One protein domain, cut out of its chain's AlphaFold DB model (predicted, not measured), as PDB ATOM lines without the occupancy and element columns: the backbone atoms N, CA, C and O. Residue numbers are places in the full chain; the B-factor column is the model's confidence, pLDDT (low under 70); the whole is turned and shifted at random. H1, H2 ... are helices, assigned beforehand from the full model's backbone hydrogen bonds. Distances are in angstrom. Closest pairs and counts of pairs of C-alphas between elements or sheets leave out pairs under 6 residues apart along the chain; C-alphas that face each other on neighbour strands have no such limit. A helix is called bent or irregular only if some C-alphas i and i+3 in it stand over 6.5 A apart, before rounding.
ATOM      1  N   GLU A   2     -14.297  37.286   4.454       64.50
ATOM      2  CA  GLU A   2     -14.636  38.343   5.428       64.50
ATOM      3  C   GLU A   2     -14.682  37.879   6.900       64.50
ATOM      4  O   GLU A   2     -14.129  38.530   7.780       64.50
ATOM      5  N   ARG A   3     -15.228  36.682   7.164       65.56
ATOM      6  CA  ARG A   3     -15.269  36.089   8.516       65.56
ATOM      7  C   ARG A   3     -13.887  35.781   9.101       65.56
ATOM      8  O   ARG A   3     -13.712  35.875  10.310       65.56
ATOM      9  N   LEU A   4     -12.919  35.422   8.254       65.56
ATOM     10  CA  LEU A   4     -11.545  35.157   8.689       65.56
ATOM     11  C   LEU A   4     -10.863  36.459   9.116       65.56
ATOM     12  O   LEU A   4     -10.216  36.485  10.155       65.56
ATOM     13  N   LYS A   5     -11.069  37.543   8.358       70.25
ATOM     14  CA  LYS A   5     -10.518  38.865   8.677       70.25
ATOM     15  C   LYS A   5     -11.049  39.388  10.013       70.25
ATOM     16  O   LYS A   5     -10.258  39.681  10.894       70.25
ATOM     17  N   VAL A   6     -12.371  39.380  10.203       74.94
ATOM     18  CA  VAL A   6     -13.005  39.816  11.464       74.94
ATOM     19  C   VAL A   6     -12.504  39.006  12.662       74.94
ATOM     20  O   VAL A   6     -12.347  39.537  13.758       74.94
ATOM     21  N   PHE A   7     -12.251  37.710  12.473       70.00
ATOM     22  CA  PHE A   7     -11.721  36.867  13.535       70.00
ATOM     23  C   PHE A   7     -10.251  37.172  13.844       70.00
ATOM     24  O   PHE A   7      -9.898  37.278  15.013       70.00
ATOM     25  N   VAL A   8      -9.406  37.353  12.822       70.50
ATOM     26  CA  VAL A   8      -8.001  37.762  12.990       70.50
ATOM     27  C   VAL A   8      -7.909  39.130  13.668       70.50
ATOM     28  O   VAL A   8      -7.106  39.288  14.581       70.50
ATOM     29  N   ASP A   9      -8.774  40.074  13.296       75.06
ATOM     30  CA  ASP A   9      -8.847  41.398  13.921       75.06
ATOM     31  C   ASP A   9      -9.207  41.276  15.410       75.06
ATOM     32  O   ASP A   9      -8.507  41.823  16.261       75.06
ATOM     33  N   LYS A  10     -10.214  40.461  15.754       75.44
ATOM     34  CA  LYS A  10     -10.548  40.168  17.157       75.44
ATOM     35  C   LYS A  10      -9.408  39.481  17.900       75.44
ATOM     36  O   LYS A  10      -9.193  39.763  19.072       75.44
ATOM     37  N   LEU A  11      -8.687  38.568  17.257       69.38
ATOM     38  CA  LEU A  11      -7.584  37.838  17.879       69.38
ATOM     39  C   LEU A  11      -6.386  38.764  18.145       69.38
ATOM     40  O   LEU A  11      -5.763  38.666  19.199       69.38
ATOM     41  N   SER A  12      -6.130  39.706  17.236       72.25
ATOM     42  CA  SER A  12      -5.172  40.801  17.414       72.25
ATOM     43  C   SER A  12      -5.575  41.719  18.572       72.25
ATOM     44  O   SER A  12      -4.753  42.058  19.420       72.25
ATOM     45  N   GLU A  13      -6.859  42.059  18.674       79.12
ATOM     46  CA  GLU A  13      -7.389  42.882  19.764       79.12
ATOM     47  C   GLU A  13      -7.234  42.189  21.131       79.12
ATOM     48  O   GLU A  13      -6.731  42.793  22.079       79.12
ATOM     49  N   HIS A  14      -7.560  40.894  21.222       72.56
ATOM     50  CA  HIS A  14      -7.343  40.102  22.439       72.56
ATOM     51  C   HIS A  14      -5.853  39.961  22.773       72.56
ATOM     52  O   HIS A  14      -5.488  40.004  23.945       72.56
ATOM     53  N   TYR A  15      -4.983  39.825  21.768       70.25
ATOM     54  CA  TYR A  15      -3.536  39.801  21.973       70.25
ATOM     55  C   TYR A  15      -3.029  41.111  22.584       70.25
ATOM     56  O   TYR A  15      -2.304  41.075  23.574       70.25
ATOM     57  N   LEU A  16      -3.453  42.258  22.046       73.94
ATOM     58  CA  LEU A  16      -3.082  43.574  22.572       73.94
ATOM     59  C   LEU A  16      -3.585  43.777  24.007       73.94
ATOM     60  O   LEU A  16      -2.855  44.304  24.847       73.94
ATOM     61  N   GLN A  17      -4.801  43.316  24.312       76.06
ATOM     62  CA  GLN A  17      -5.341  43.343  25.674       76.06
ATOM     63  C   GLN A  17      -4.530  42.459  26.627       76.06
ATOM     64  O   GLN A  17      -4.214  42.883  27.740       76.06
ATOM     65  N   LEU A  18      -4.144  41.255  26.191       69.44
ATOM     66  CA  LEU A  18      -3.316  40.347  26.981       69.44
ATOM     67  C   LEU A  18      -1.913  40.926  27.215       69.44
ATOM     68  O   LEU A  18      -1.404  40.875  28.332       69.44
ATOM     69  N   GLU A  19      -1.303  41.521  26.185       68.19
ATOM     70  CA  GLU A  19      -0.004  42.191  26.282       68.19
ATOM     71  C   GLU A  19      -0.063  43.363  27.274       68.19
ATOM     72  O   GLU A  19       0.835  43.519  28.103       68.19
ATOM     73  N   ALA A  20      -1.131  44.167  27.238       73.81
ATOM     74  CA  ALA A  20      -1.337  45.272  28.171       73.81
ATOM     75  C   ALA A  20      -1.543  44.786  29.616       73.81
ATOM     76  O   ALA A  20      -0.922  45.317  30.541       73.81
ATOM     77  N   ALA A  21      -2.358  43.746  29.819       71.81
ATOM     78  CA  ALA A  21      -2.560  43.129  31.128       71.81
ATOM     79  C   ALA A  21      -1.244  42.571  31.695       71.81
ATOM     80  O   ALA A  21      -0.942  42.764  32.870       71.81
ATOM     81  N   LEU A  22      -0.415  41.953  30.849       64.69
ATOM     82  CA  LEU A  22       0.869  41.381  31.252       64.69
ATOM     83  C   LEU A  22       1.943  42.435  31.503       64.69
ATOM     84  O   LEU A  22       2.695  42.286  32.458       64.69
ATOM     85  N   LYS A  23       1.976  43.536  30.745       68.81
ATOM     86  CA  LYS A  23       2.806  44.704  31.092       68.81
ATOM     87  C   LYS A  23       2.415  45.284  32.447       68.81
ATOM     88  O   LYS A  23       3.286  45.635  33.234       68.81
ATOM     89  N   THR A  24       1.117  45.344  32.726       71.88
ATOM     90  CA  THR A  24       0.593  45.844  34.001       71.88
ATOM     91  C   THR A  24       0.958  44.907  35.153       71.88
ATOM     92  O   THR A  24       1.422  45.373  36.189       71.88
ATOM     93  N   ALA A  25       0.828  43.590  34.964       65.69
ATOM     94  CA  ALA A  25       1.243  42.585  35.942       65.69
ATOM     95  C   ALA A  25       2.767  42.575  36.157       65.69
ATOM     96  O   ALA A  25       3.231  42.516  37.291       65.69
ATOM     97  N   ALA A  26       3.555  42.701  35.087       62.53
ATOM     98  CA  ALA A  26       5.013  42.776  35.152       62.53
ATOM     99  C   ALA A  26       5.499  44.041  35.876       62.53
ATOM    100  O   ALA A  26       6.454  43.970  36.641       62.53
ATOM    101  N   ALA A  27       4.819  45.180  35.696       66.44
ATOM    102  CA  ALA A  27       5.127  46.425  36.404       66.44
ATOM    103  C   ALA A  27       4.861  46.347  37.919       66.44
ATOM    104  O   ALA A  27       5.460  47.101  38.683       66.44
ATOM    105  N   GLN A  28       3.985  45.437  38.361       68.44
ATOM    106  CA  GLN A  28       3.698  45.200  39.781       68.44
ATOM    107  C   GLN A  28       4.698  44.252  40.454       68.44
ATOM    108  O   GLN A  28       4.702  44.151  41.679       68.44
ATOM    109  N   ILE A  29       5.548  43.563  39.685       60.16
ATOM    110  CA  ILE A  29       6.569  42.667  40.224       60.16
ATOM    111  C   ILE A  29       7.891  43.449  40.283       60.16
ATOM    112  O   ILE A  29       8.551  43.630  39.252       60.16
ATOM    113  N   PRO A  30       8.320  43.927  41.467       47.66
ATOM    114  CA  PRO A  30       9.635  44.535  41.603       47.66
ATOM    115  C   PRO A  30      10.658  43.450  41.256       47.66
ATOM    116  O   PRO A  30      10.600  42.369  41.840       47.66
ATOM    117  N   SER A  31      11.567  43.725  40.311       58.00
ATOM    118  CA  SER A  31      12.636  42.845  39.768       58.00
ATOM    119  C   SER A  31      12.421  42.234  38.374       58.00
ATOM    120  O   SER A  31      13.283  41.472  37.933       58.00
ATOM    121  N   VAL A  32      11.353  42.555  37.631       57.19
ATOM    122  CA  VAL A  32      11.254  42.126  36.218       57.19
ATOM    123  C   VAL A  32      12.240  42.942  35.378       57.19
ATOM    124  O   VAL A  32      11.915  43.995  34.835       57.19
ATOM    125  N   GLY A  33      13.488  42.477  35.305       61.00
ATOM    126  CA  GLY A  33      14.478  43.013  34.377       61.00
ATOM    127  C   GLY A  33      14.032  42.827  32.916       61.00
ATOM    128  O   GLY A  33      13.182  41.976  32.637       61.00
ATOM    129  N   PRO A  34      14.619  43.573  31.963       61.47
ATOM    130  CA  PRO A  34      14.221  43.546  30.549       61.47
ATOM    131  C   PRO A  34      14.208  42.134  29.938       61.47
ATOM    132  O   PRO A  34      13.319  41.816  29.158       61.47
ATOM    133  N   ALA A  35      15.102  41.245  30.384       60.59
ATOM    134  CA  ALA A  35      15.135  39.846  29.953       60.59
ATOM    135  C   ALA A  35      13.866  39.050  30.324       60.59
ATOM    136  O   ALA A  35      13.390  38.236  29.539       60.59
ATOM    137  N   VAL A  36      13.277  39.293  31.499       63.81
ATOM    138  CA  VAL A  36      12.057  38.592  31.937       63.81
ATOM    139  C   VAL A  36      10.828  39.138  31.204       63.81
ATOM    140  O   VAL A  36       9.931  38.375  30.852       63.81
ATOM    141  N   ALA A  37      10.803  40.442  30.912       64.94
ATOM    142  CA  ALA A  37       9.754  41.053  30.097       64.94
ATOM    143  C   ALA A  37       9.751  40.504  28.655       64.94
ATOM    144  O   ALA A  37       8.679  40.227  28.107       64.94
ATOM    145  N   ASP A  38      10.932  40.285  28.072       65.50
ATOM    146  CA  ASP A  38      11.074  39.656  26.757       65.50
ATOM    147  C   ASP A  38      10.635  38.185  26.777       65.50
ATOM    148  O   ASP A  38       9.881  37.769  25.896       65.50
ATOM    149  N   HIS A  39      10.987  37.417  27.816       66.50
ATOM    150  CA  HIS A  39      10.496  36.042  27.995       66.50
ATOM    151  C   HIS A  39       8.974  35.967  28.098       66.50
ATOM    152  O   HIS A  39       8.357  35.123  27.449       66.50
ATOM    153  N   ILE A  40       8.351  36.861  28.872       66.69
ATOM    154  CA  ILE A  40       6.889  36.925  29.001       66.69
ATOM    155  C   ILE A  40       6.248  37.195  27.634       66.69
ATOM    156  O   ILE A  40       5.324  36.482  27.241       66.69
ATOM    157  N   ARG A  41       6.768  38.161  26.866       67.38
ATOM    158  CA  ARG A  41       6.307  38.432  25.492       67.38
ATOM    159  C   ARG A  41       6.429  37.213  24.584       67.38
ATOM    160  O   ARG A  41       5.498  36.913  23.840       67.38
ATOM    161  N   LEU A  42       7.548  36.501  24.665       66.38
ATOM    162  CA  LEU A  42       7.825  35.335  23.831       66.38
ATOM    163  C   LEU A  42       6.851  34.186  24.138       66.38
ATOM    164  O   LEU A  42       6.293  33.589  23.218       66.38
ATOM    165  N   VAL A  43       6.559  33.944  25.419       68.00
ATOM    166  CA  VAL A  43       5.567  32.947  25.857       68.00
ATOM    167  C   VAL A  43       4.158  33.296  25.365       68.00
ATOM    168  O   VAL A  43       3.454  32.421  24.859       68.00
ATOM    169  N   ILE A  44       3.746  34.567  25.445       67.38
ATOM    170  CA  ILE A  44       2.436  35.010  24.935       67.38
ATOM    171  C   ILE A  44       2.351  34.823  23.420       67.38
ATOM    172  O   ILE A  44       1.361  34.300  22.911       67.38
ATOM    173  N   MET A  45       3.391  35.237  22.694       67.75
ATOM    174  CA  MET A  45       3.450  35.113  21.240       67.75
ATOM    175  C   MET A  45       3.324  33.647  20.809       67.75
ATOM    176  O   MET A  45       2.586  33.338  19.874       67.75
ATOM    177  N   ILE A  46       3.973  32.732  21.534       68.81
ATOM    178  CA  ILE A  46       3.848  31.287  21.321       68.81
ATOM    179  C   ILE A  46       2.415  30.806  21.575       68.81
ATOM    180  O   ILE A  46       1.873  30.069  20.751       68.81
ATOM    181  N   ALA A  47       1.766  31.243  22.658       67.81
ATOM    182  CA  ALA A  47       0.377  30.881  22.942       67.81
ATOM    183  C   ALA A  47      -0.585  31.353  21.833       67.81
ATOM    184  O   ALA A  47      -1.454  30.598  21.398       67.81
ATOM    185  N   VAL A  48      -0.395  32.566  21.315       68.00
ATOM    186  CA  VAL A  48      -1.207  33.118  20.216       68.00
ATOM    187  C   VAL A  48      -0.973  32.368  18.911       68.00
ATOM    188  O   VAL A  48      -1.934  32.036  18.215       68.00
ATOM    189  N   LEU A  49       0.282  32.029  18.605       69.00
ATOM    190  CA  LEU A  49       0.632  31.188  17.461       69.00
ATOM    191  C   LEU A  49      -0.018  29.802  17.563       69.00
ATOM    192  O   LEU A  49      -0.556  29.317  16.570       69.00
ATOM    193  N   LEU A  50      -0.052  29.192  18.752       68.81
ATOM    194  CA  LEU A  50      -0.738  27.915  18.979       68.81
ATOM    195  C   LEU A  50      -2.246  28.014  18.712       68.81
ATOM    196  O   LEU A  50      -2.801  27.155  18.025       68.81
ATOM    197  N   VAL A  51      -2.909  29.069  19.196       68.31
ATOM    198  CA  VAL A  51      -4.343  29.296  18.943       68.31
ATOM    199  C   VAL A  51      -4.608  29.488  17.450       68.31
ATOM    200  O   VAL A  51      -5.521  28.865  16.911       68.31
ATOM    201  N   LEU A  52      -3.790  30.289  16.760       67.50
ATOM    202  CA  LEU A  52      -3.875  30.487  15.311       67.50
ATOM    203  C   LEU A  52      -3.743  29.167  14.550       67.50
ATOM    204  O   LEU A  52      -4.557  28.886  13.673       67.50
ATOM    205  N   VAL A  53      -2.765  28.337  14.922       69.88
ATOM    206  CA  VAL A  53      -2.511  27.019  14.323       69.88
ATOM    207  C   VAL A  53      -3.691  26.066  14.530       69.88
ATOM    208  O   VAL A  53      -4.106  25.384  13.592       69.88
ATOM    209  N   ILE A  54      -4.285  26.049  15.727       68.75
ATOM    210  CA  ILE A  54      -5.496  25.264  16.017       68.75
ATOM    211  C   ILE A  54      -6.697  25.791  15.223       68.75
ATOM    212  O   ILE A  54      -7.553  25.008  14.819       68.75
ATOM    213  N   LEU A  55      -6.766  27.094  14.959       66.38
ATOM    214  CA  LEU A  55      -7.872  27.693  14.223       66.38
ATOM    215  C   LEU A  55      -7.828  27.383  12.724       66.38
ATOM    216  O   LEU A  55      -8.862  27.119  12.114       66.38
ATOM    217  N   ILE A  56      -6.632  27.396  12.128       67.62
ATOM    218  CA  ILE A  56      -6.417  27.023  10.722       67.62
ATOM    219  C   ILE A  56      -6.308  25.505  10.532       67.62
ATOM    220  O   ILE A  56      -6.269  25.037   9.397       67.62
ATOM    221  N   LYS A  57      -6.323  24.721  11.620       67.25
ATOM    222  CA  LYS A  57      -6.357  23.250  11.610       67.25
ATOM    223  C   LYS A  57      -7.356  22.649  10.614       67.25
ATOM    224  O   LYS A  57      -6.957  21.702   9.951       67.25
ATOM    225  N   PRO A  58      -8.606  23.137  10.445       67.88
ATOM    226  CA  PRO A  58      -9.535  22.559   9.467       67.88
ATOM    227  C   PRO A  58      -9.036  22.662   8.018       67.88
ATOM    228  O   PRO A  58      -9.510  21.935   7.152       67.88
ATOM    229  N   LEU A  59      -8.091  23.571   7.755       67.19
ATOM    230  CA  LEU A  59      -7.489  23.830   6.448       67.19
ATOM    231  C   LEU A  59      -6.125  23.138   6.279       67.19
ATOM    232  O   LEU A  59      -5.584  23.124   5.176       67.19
ATOM    233  N   LEU A  60      -5.555  22.575   7.352       70.06
ATOM    234  CA  LEU A  60      -4.217  21.984   7.374       70.06
ATOM    235  C   LEU A  60      -4.266  20.496   7.729       70.06
ATOM    236  O   LEU A  60      -5.096  20.032   8.506       70.06
ATOM    237  N   LYS A  61      -3.311  19.722   7.207       77.00
ATOM    238  CA  LYS A  61      -3.130  18.332   7.643       77.00
ATOM    239  C   LYS A  61      -2.704  18.316   9.114       77.00
ATOM    240  O   LYS A  61      -1.818  19.077   9.503       77.00
ATOM    241  N   TRP A  62      -3.272  17.406   9.906       68.06
ATOM    242  CA  TRP A  62      -2.914  17.203  11.319       68.06
ATOM    243  C   TRP A  62      -1.404  17.045  11.544       68.06
ATOM    244  O   TRP A  62      -0.872  17.553  12.527       68.06
ATOM    245  N   SER A  63      -0.701  16.433  10.586       69.38
ATOM    246  CA  SER A  63       0.758  16.308  10.603       69.38
ATOM    247  C   SER A  63       1.496  17.642  10.628       69.38
ATOM    248  O   SER A  63       2.511  17.780  11.305       69.38
ATOM    249  N   LEU A  64       0.967  18.640   9.923       73.12
ATOM    250  CA  LEU A  64       1.547  19.973   9.856       73.12
ATOM    251  C   LEU A  64       1.271  20.755  11.144       73.12
ATOM    252  O   LEU A  64       2.168  21.393  11.683       73.12
ATOM    253  N   VAL A  65       0.047  20.647  11.668       73.50
ATOM    254  CA  VAL A  65      -0.371  21.282  12.929       73.50
ATOM    255  C   VAL A  65       0.498  20.805  14.091       73.50
ATOM    256  O   VAL A  65       1.053  21.628  14.813       73.50
ATOM    257  N   ILE A  66       0.678  19.490  14.238       72.25
ATOM    258  CA  ILE A  66       1.486  18.921  15.327       72.25
ATOM    259  C   ILE A  66       2.962  19.326  15.170       72.25
ATOM    260  O   ILE A  66       3.598  19.682  16.159       72.25
ATOM    261  N   GLY A  67       3.491  19.370  13.942       74.06
ATOM    262  CA  GLY A  67       4.850  19.856  13.676       74.06
ATOM    263  C   GLY A  67       5.069  21.318  14.082       74.06
ATOM    264  O   GLY A  67       6.067  21.633  14.727       74.06
ATOM    265  N   VAL A  68       4.119  22.206  13.767       76.50
ATOM    266  CA  VAL A  68       4.201  23.624  14.156       76.50
ATOM    267  C   VAL A  68       4.103  23.786  15.675       76.50
ATOM    268  O   VAL A  68       4.894  24.527  16.255       76.50
ATOM    269  N   ILE A  69       3.201  23.054  16.334       77.50
ATOM    270  CA  ILE A  69       3.095  23.044  17.801       77.50
ATOM    271  C   ILE A  69       4.420  22.590  18.428       77.50
ATOM    272  O   ILE A  69       4.936  23.253  19.324       77.50
ATOM    273  N   GLY A  70       5.009  21.501  17.927       77.44
ATOM    274  CA  GLY A  70       6.294  21.005  18.415       77.44
ATOM    275  C   GLY A  70       7.434  22.004  18.245       77.44
ATOM    276  O   GLY A  70       8.197  22.213  19.183       77.44
ATOM    277  N   GLY A  71       7.516  22.674  17.092       78.00
ATOM    278  CA  GLY A  71       8.515  23.720  16.848       78.00
ATOM    279  C   GLY A  71       8.358  24.926  17.778       78.00
ATOM    280  O   GLY A  71       9.351  25.441  18.291       78.00
ATOM    281  N   LEU A  72       7.120  25.337  18.062       77.81
ATOM    282  CA  LEU A  72       6.828  26.411  19.017       77.81
ATOM    283  C   LEU A  72       7.207  26.023  20.451       77.81
ATOM    284  O   LEU A  72       7.789  26.827  21.175       77.81
ATOM    285  N   VAL A  73       6.943  24.780  20.852       75.44
ATOM    286  CA  VAL A  73       7.369  24.255  22.157       75.44
ATOM    287  C   VAL A  73       8.896  24.168  22.243       75.44
ATOM    288  O   VAL A  73       9.472  24.544  23.261       75.44
ATOM    289  N   ALA A  74       9.572  23.746  21.170       78.56
ATOM    290  CA  ALA A  74      11.034  23.721  21.108       78.56
ATOM    291  C   ALA A  74      11.634  25.120  21.270       78.56
ATOM    292  O   ALA A  74      12.622  25.292  21.984       78.56
ATOM    293  N   LEU A  75      11.012  26.120  20.639       75.44
ATOM    294  CA  LEU A  75      11.395  27.520  20.771       75.44
ATOM    295  C   LEU A  75      11.218  27.998  22.219       75.44
ATOM    296  O   LEU A  75      12.156  28.557  22.779       75.44
ATOM    297  N   ALA A  76      10.075  27.702  22.849       72.69
ATOM    298  CA  ALA A  76       9.826  28.043  24.252       72.69
ATOM    299  C   ALA A  76      10.898  27.450  25.177       72.69
ATOM    300  O   ALA A  76      11.512  28.175  25.958       72.69
ATOM    301  N   ILE A  77      11.170  26.148  25.056       75.12
ATOM    302  CA  ILE A  77      12.155  25.435  25.882       75.12
ATOM    303  C   ILE A  77      13.568  25.977  25.630       75.12
ATOM    304  O   ILE A  77      14.302  26.234  26.582       75.12
ATOM    305  N   SER A  78      13.940  26.202  24.368       77.19
ATOM    306  CA  SER A  78      15.226  26.802  23.990       77.19
ATOM    307  C   SER A  78      15.418  28.165  24.654       77.19
ATOM    308  O   SER A  78      16.445  28.396  25.291       77.19
ATOM    309  N   THR A  79      14.404  29.032  24.596       72.88
ATOM    310  CA  THR A  79      14.461  30.349  25.241       72.88
ATOM    311  C   THR A  79      14.446  30.263  26.767       72.88
ATOM    312  O   THR A  79      15.185  30.997  27.417       72.88
ATOM    313  N   TYR A  80      13.672  29.351  27.361       74.25
ATOM    314  CA  TYR A  80      13.539  29.228  28.814       74.25
ATOM    315  C   TYR A  80      14.806  28.678  29.481       74.25
ATOM    316  O   TYR A  80      15.247  29.212  30.492       74.25
ATOM    317  N   PHE A  81      15.416  27.643  28.898       74.25
ATOM    318  CA  PHE A  81      16.617  27.000  29.444       74.25
ATOM    319  C   PHE A  81      17.930  27.581  28.894       74.25
ATOM    320  O   PHE A  81      19.003  27.114  29.271       74.25
ATOM    321  N   GLY A  82      17.872  28.565  27.988       73.44
ATOM    322  CA  GLY A  82      19.058  29.129  27.329       73.44
ATOM    323  C   GLY A  82      19.808  28.121  26.449       73.44
ATOM    324  O   GLY A  82      21.002  28.271  26.202       73.44
ATOM    325  N   LEU A  83      19.124  27.067  26.000       76.75
ATOM    326  CA  LEU A  83      19.698  26.004  25.178       76.75
ATOM    327  C   LEU A  83      19.586  26.363  23.696       76.75
ATOM    328  O   LEU A  83      18.607  26.972  23.268       76.75
ATOM    329  N   SER A  84      20.555  25.932  22.885       80.50
ATOM    330  CA  SER A  84      20.482  26.091  21.427       80.50
ATOM    331  C   SER A  84      19.213  25.436  20.877       80.50
ATOM    332  O   SER A  84      18.916  24.284  21.194       80.50
ATOM    333  N   PHE A  85      18.481  26.142  20.010       74.00
ATOM    334  CA  PHE A  85      17.266  25.624  19.373       74.00
ATOM    335  C   PHE A  85      17.510  24.279  18.678       74.00
ATOM    336  O   PHE A  85      16.711  23.356  18.812       74.00
ATOM    337  N   LEU A  86      18.664  24.125  18.021       77.69
ATOM    338  CA  LEU A  86      19.067  22.879  17.364       77.69
ATOM    339  C   LEU A  86      19.290  21.720  18.345       77.69
ATOM    340  O   LEU A  86      19.153  20.567  17.952       77.69
ATOM    341  N   ALA A  87      19.608  22.010  19.609       76.88
ATOM    342  CA  ALA A  87      19.738  20.996  20.652       76.88
ATOM    343  C   ALA A  87      18.372  20.545  21.194       76.88
ATOM    344  O   ALA A  87      18.234  19.408  21.630       76.88
ATOM    345  N   VAL A  88      17.354  21.410  21.144       78.69
ATOM    346  CA  VAL A  88      15.999  21.131  21.655       78.69
ATOM    347  C   VAL A  88      15.087  20.540  20.574       78.69
ATOM    348  O   VAL A  88      14.218  19.713  20.867       78.69
ATOM    349  N   LEU A  89      15.310  20.915  19.311       75.44
ATOM    350  CA  LEU A  89      14.538  20.462  18.156       75.44
ATOM    351  C   LEU A  89      14.373  18.928  18.092       75.44
ATOM    352  O   LEU A  89      13.236  18.492  17.908       75.44
ATOM    353  N   PRO A  90      15.410  18.090  18.309       80.06
ATOM    354  CA  PRO A  90      15.268  16.636  18.239       80.06
ATOM    355  C   PRO A  90      14.282  16.096  19.278       80.06
ATOM    356  O   PRO A  90      13.444  15.261  18.951       80.06
ATOM    357  N   TYR A  91      14.308  16.621  20.508       76.75
ATOM    358  CA  TYR A  91      13.394  16.205  21.576       76.75
ATOM    359  C   TYR A  91      11.945  16.587  21.264       76.75
ATOM    360  O   TYR A  91      11.034  15.776  21.435       76.75
ATOM    361  N   SER A  92      11.729  17.792  20.728       73.62
ATOM    362  CA  SER A  92      10.401  18.192  20.254       73.62
ATOM    363  C   SER A  92       9.926  17.345  19.073       73.62
ATOM    364  O   SER A  92       8.758  16.972  19.028       73.62
ATOM    365  N   ALA A  93      10.823  16.971  18.154       73.56
ATOM    366  CA  ALA A  93      10.504  16.141  16.999       73.56
ATOM    367  C   ALA A  93      10.134  14.710  17.414       73.56
ATOM    368  O   ALA A  93       9.217  14.126  16.838       73.56
ATOM    369  N   VAL A  94      10.782  14.164  18.449       80.00
ATOM    370  CA  VAL A  94      10.396  12.887  19.070       80.00
ATOM    371  C   VAL A  94       9.000  12.994  19.688       80.00
ATOM    372  O   VAL A  94       8.144  12.166  19.385       80.00
ATOM    373  N   GLY A  95       8.720  14.042  20.471       75.50
ATOM    374  CA  GLY A  95       7.387  14.274  21.046       75.50
ATOM    375  C   GLY A  95       6.288  14.431  19.985       75.50
ATOM    376  O   GLY A  95       5.226  13.820  20.091       75.50
ATOM    377  N   VAL A  96       6.569  15.174  18.913       76.44
ATOM    378  CA  VAL A  96       5.701  15.303  17.729       76.44
ATOM    379  C   VAL A  96       5.475  13.955  17.057       76.44
ATOM    380  O   VAL A  96       4.347  13.636  16.698       76.44
ATOM    381  N   SER A  97       6.523  13.146  16.901       71.81
ATOM    382  CA  SER A  97       6.429  11.827  16.268       71.81
ATOM    383  C   SER A  97       5.561  10.870  17.086       71.81
ATOM    384  O   SER A  97       4.731  10.165  16.515       71.81
ATOM    385  N   VAL A  98       5.692  10.892  18.417       76.88
ATOM    386  CA  VAL A  98       4.837  10.123  19.337       76.88
ATOM    387  C   VAL A  98       3.385  10.591  19.246       76.88
ATOM    388  O   VAL A  98       2.490   9.760  19.120       76.88
ATOM    389  N   LEU A  99       3.140  11.905  19.240       69.19
ATOM    390  CA  LEU A  99       1.794  12.461  19.078       69.19
ATOM    391  C   LEU A  99       1.173  12.066  17.733       69.19
ATOM    392  O   LEU A  99       0.015  11.670  17.694       69.19
ATOM    393  N   LEU A 100       1.945  12.104  16.645       71.19
ATOM    394  CA  LEU A 100       1.481  11.682  15.324       71.19
ATOM    395  C   LEU A 100       1.128  10.197  15.274       71.19
ATOM    396  O   LEU A 100       0.109   9.839  14.683       71.19
ATOM    397  N   LEU A 101       1.948   9.349  15.898       75.25
ATOM    398  CA  LEU A 101       1.687   7.917  16.034       75.25
ATOM    399  C   LEU A 101       0.443   7.636  16.885       75.25
ATOM    400  O   LEU A 101      -0.330   6.761  16.523       75.25
ATOM    401  N   ALA A 102       0.233   8.384  17.970       71.56
ATOM    402  CA  ALA A 102      -0.911   8.222  18.870       71.56
ATOM    403  C   ALA A 102      -2.237   8.740  18.285       71.56
ATOM    404  O   ALA A 102      -3.304   8.363  18.758       71.56
ATOM    405  N   THR A 103      -2.180   9.622  17.284       67.19
ATOM    406  CA  THR A 103      -3.367  10.127  16.569       67.19
ATOM    407  C   THR A 103      -3.765   9.297  15.342       67.19
ATOM    408  O   THR A 103      -4.690   9.694  14.632       67.19
ATOM    409  N   LYS A 104      -3.064   8.188  15.067       49.50
ATOM    410  CA  LYS A 104      -3.512   7.153  14.121       49.50
ATOM    411  C   LYS A 104      -4.506   6.212  14.788       49.50
ATOM    412  O   LYS A 104      -5.410   5.761  14.055       49.50
TER     413      LYS A 104
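Overview. This is residues 2 to 104 of the 104 residues of an uncharacterized protein of candidate division Zixibacteria bacterium (UniProt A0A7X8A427). Four helices lie side by side in one flat, zigzag row, H1, H2, H3, H4, each folding back beside the one before, so that the chain makes a single layer with no core wrapped by other parts. H2 and H3 lie side by side with their lines only 5 degrees from each other, running opposite ways, H1 packs on H2 with residues 15 to 26 alone, leaving its first part bare of H2, and H4 turns more askew on H3 at the other edge of the row. The printed part has 103 residues with four named helices, in the order H1, H2, H3, H4, and no named strand; the class is all helix. The whole is loose, with a radius of gyration of the C-alphas of 16.1 A, and flat, with spans of 47 by 41 by 18 A.

Arrangement. H1, residues 2 to 27, and H2, residues 34 to 59, form a helical hairpin. They touch, H1 with residues 15 to 26 alone and H2 with residues 37 to 48 alone; the closest C-alphas, those of Ala 26 and Ala 37, are 7.1 A apart. They run opposite ways at a shallow tilt of 21 degrees. H2 and H3, residues 62 to 81, form the next helical hairpin and touch, with the C-alphas of Ile 46 and Leu 72 closest at 6.2 A. They run opposite ways at a shallow tilt of 5 degrees. H3 and H4, residues 85 to 102, form a third helical hairpin and touch, with the C-alphas of Ser 78 and Phe 85 closest at 5.2 A. They run opposite ways at a steep tilt of 36 degrees, only just past shallow. The helix packing is mostly aligned, that is, mostly at shallow tilts, but only just: 2 of 3 touching pairs are shallow. H1 is apart from H3 and H4, and H2 is apart from H4. Every O i to N i+4 pair is within hydrogen-bond range in H1 and H3; in H2 it is 20 of 22 and in H4 12 of 14.

Along the chain. H1 begins at C-alpha 2, at (-14.636, 38.343, 5.428), and is 37.6 A long from first to last C-alpha. H2 is 38.0 A long and irregular: C-alphas 55 and 58 are 7.2 A apart. H3 is 28.4 A long and begins at C-alpha 62, at (-2.914, 17.203, 11.319). H4 is 25.2 A long, irregular but only just, with C-alphas 87 and 90 6.7 A apart, and ends at C-alpha 102, at (-0.911, 8.222, 18.870).

Size, cuts and confidence. The two C-alphas farthest apart, those of Pro 30 and Lys 104, are 48.2 A apart. The printed part has no cut and ends at residue 104, the chain's last. The links from H2 to H3 and from H3 to H4 are tight, and that from H1 to H2, six residues, is short. The mean pLDDT of the printed part is 70.5; 48 residues are under 70, among them residues 25 to 59.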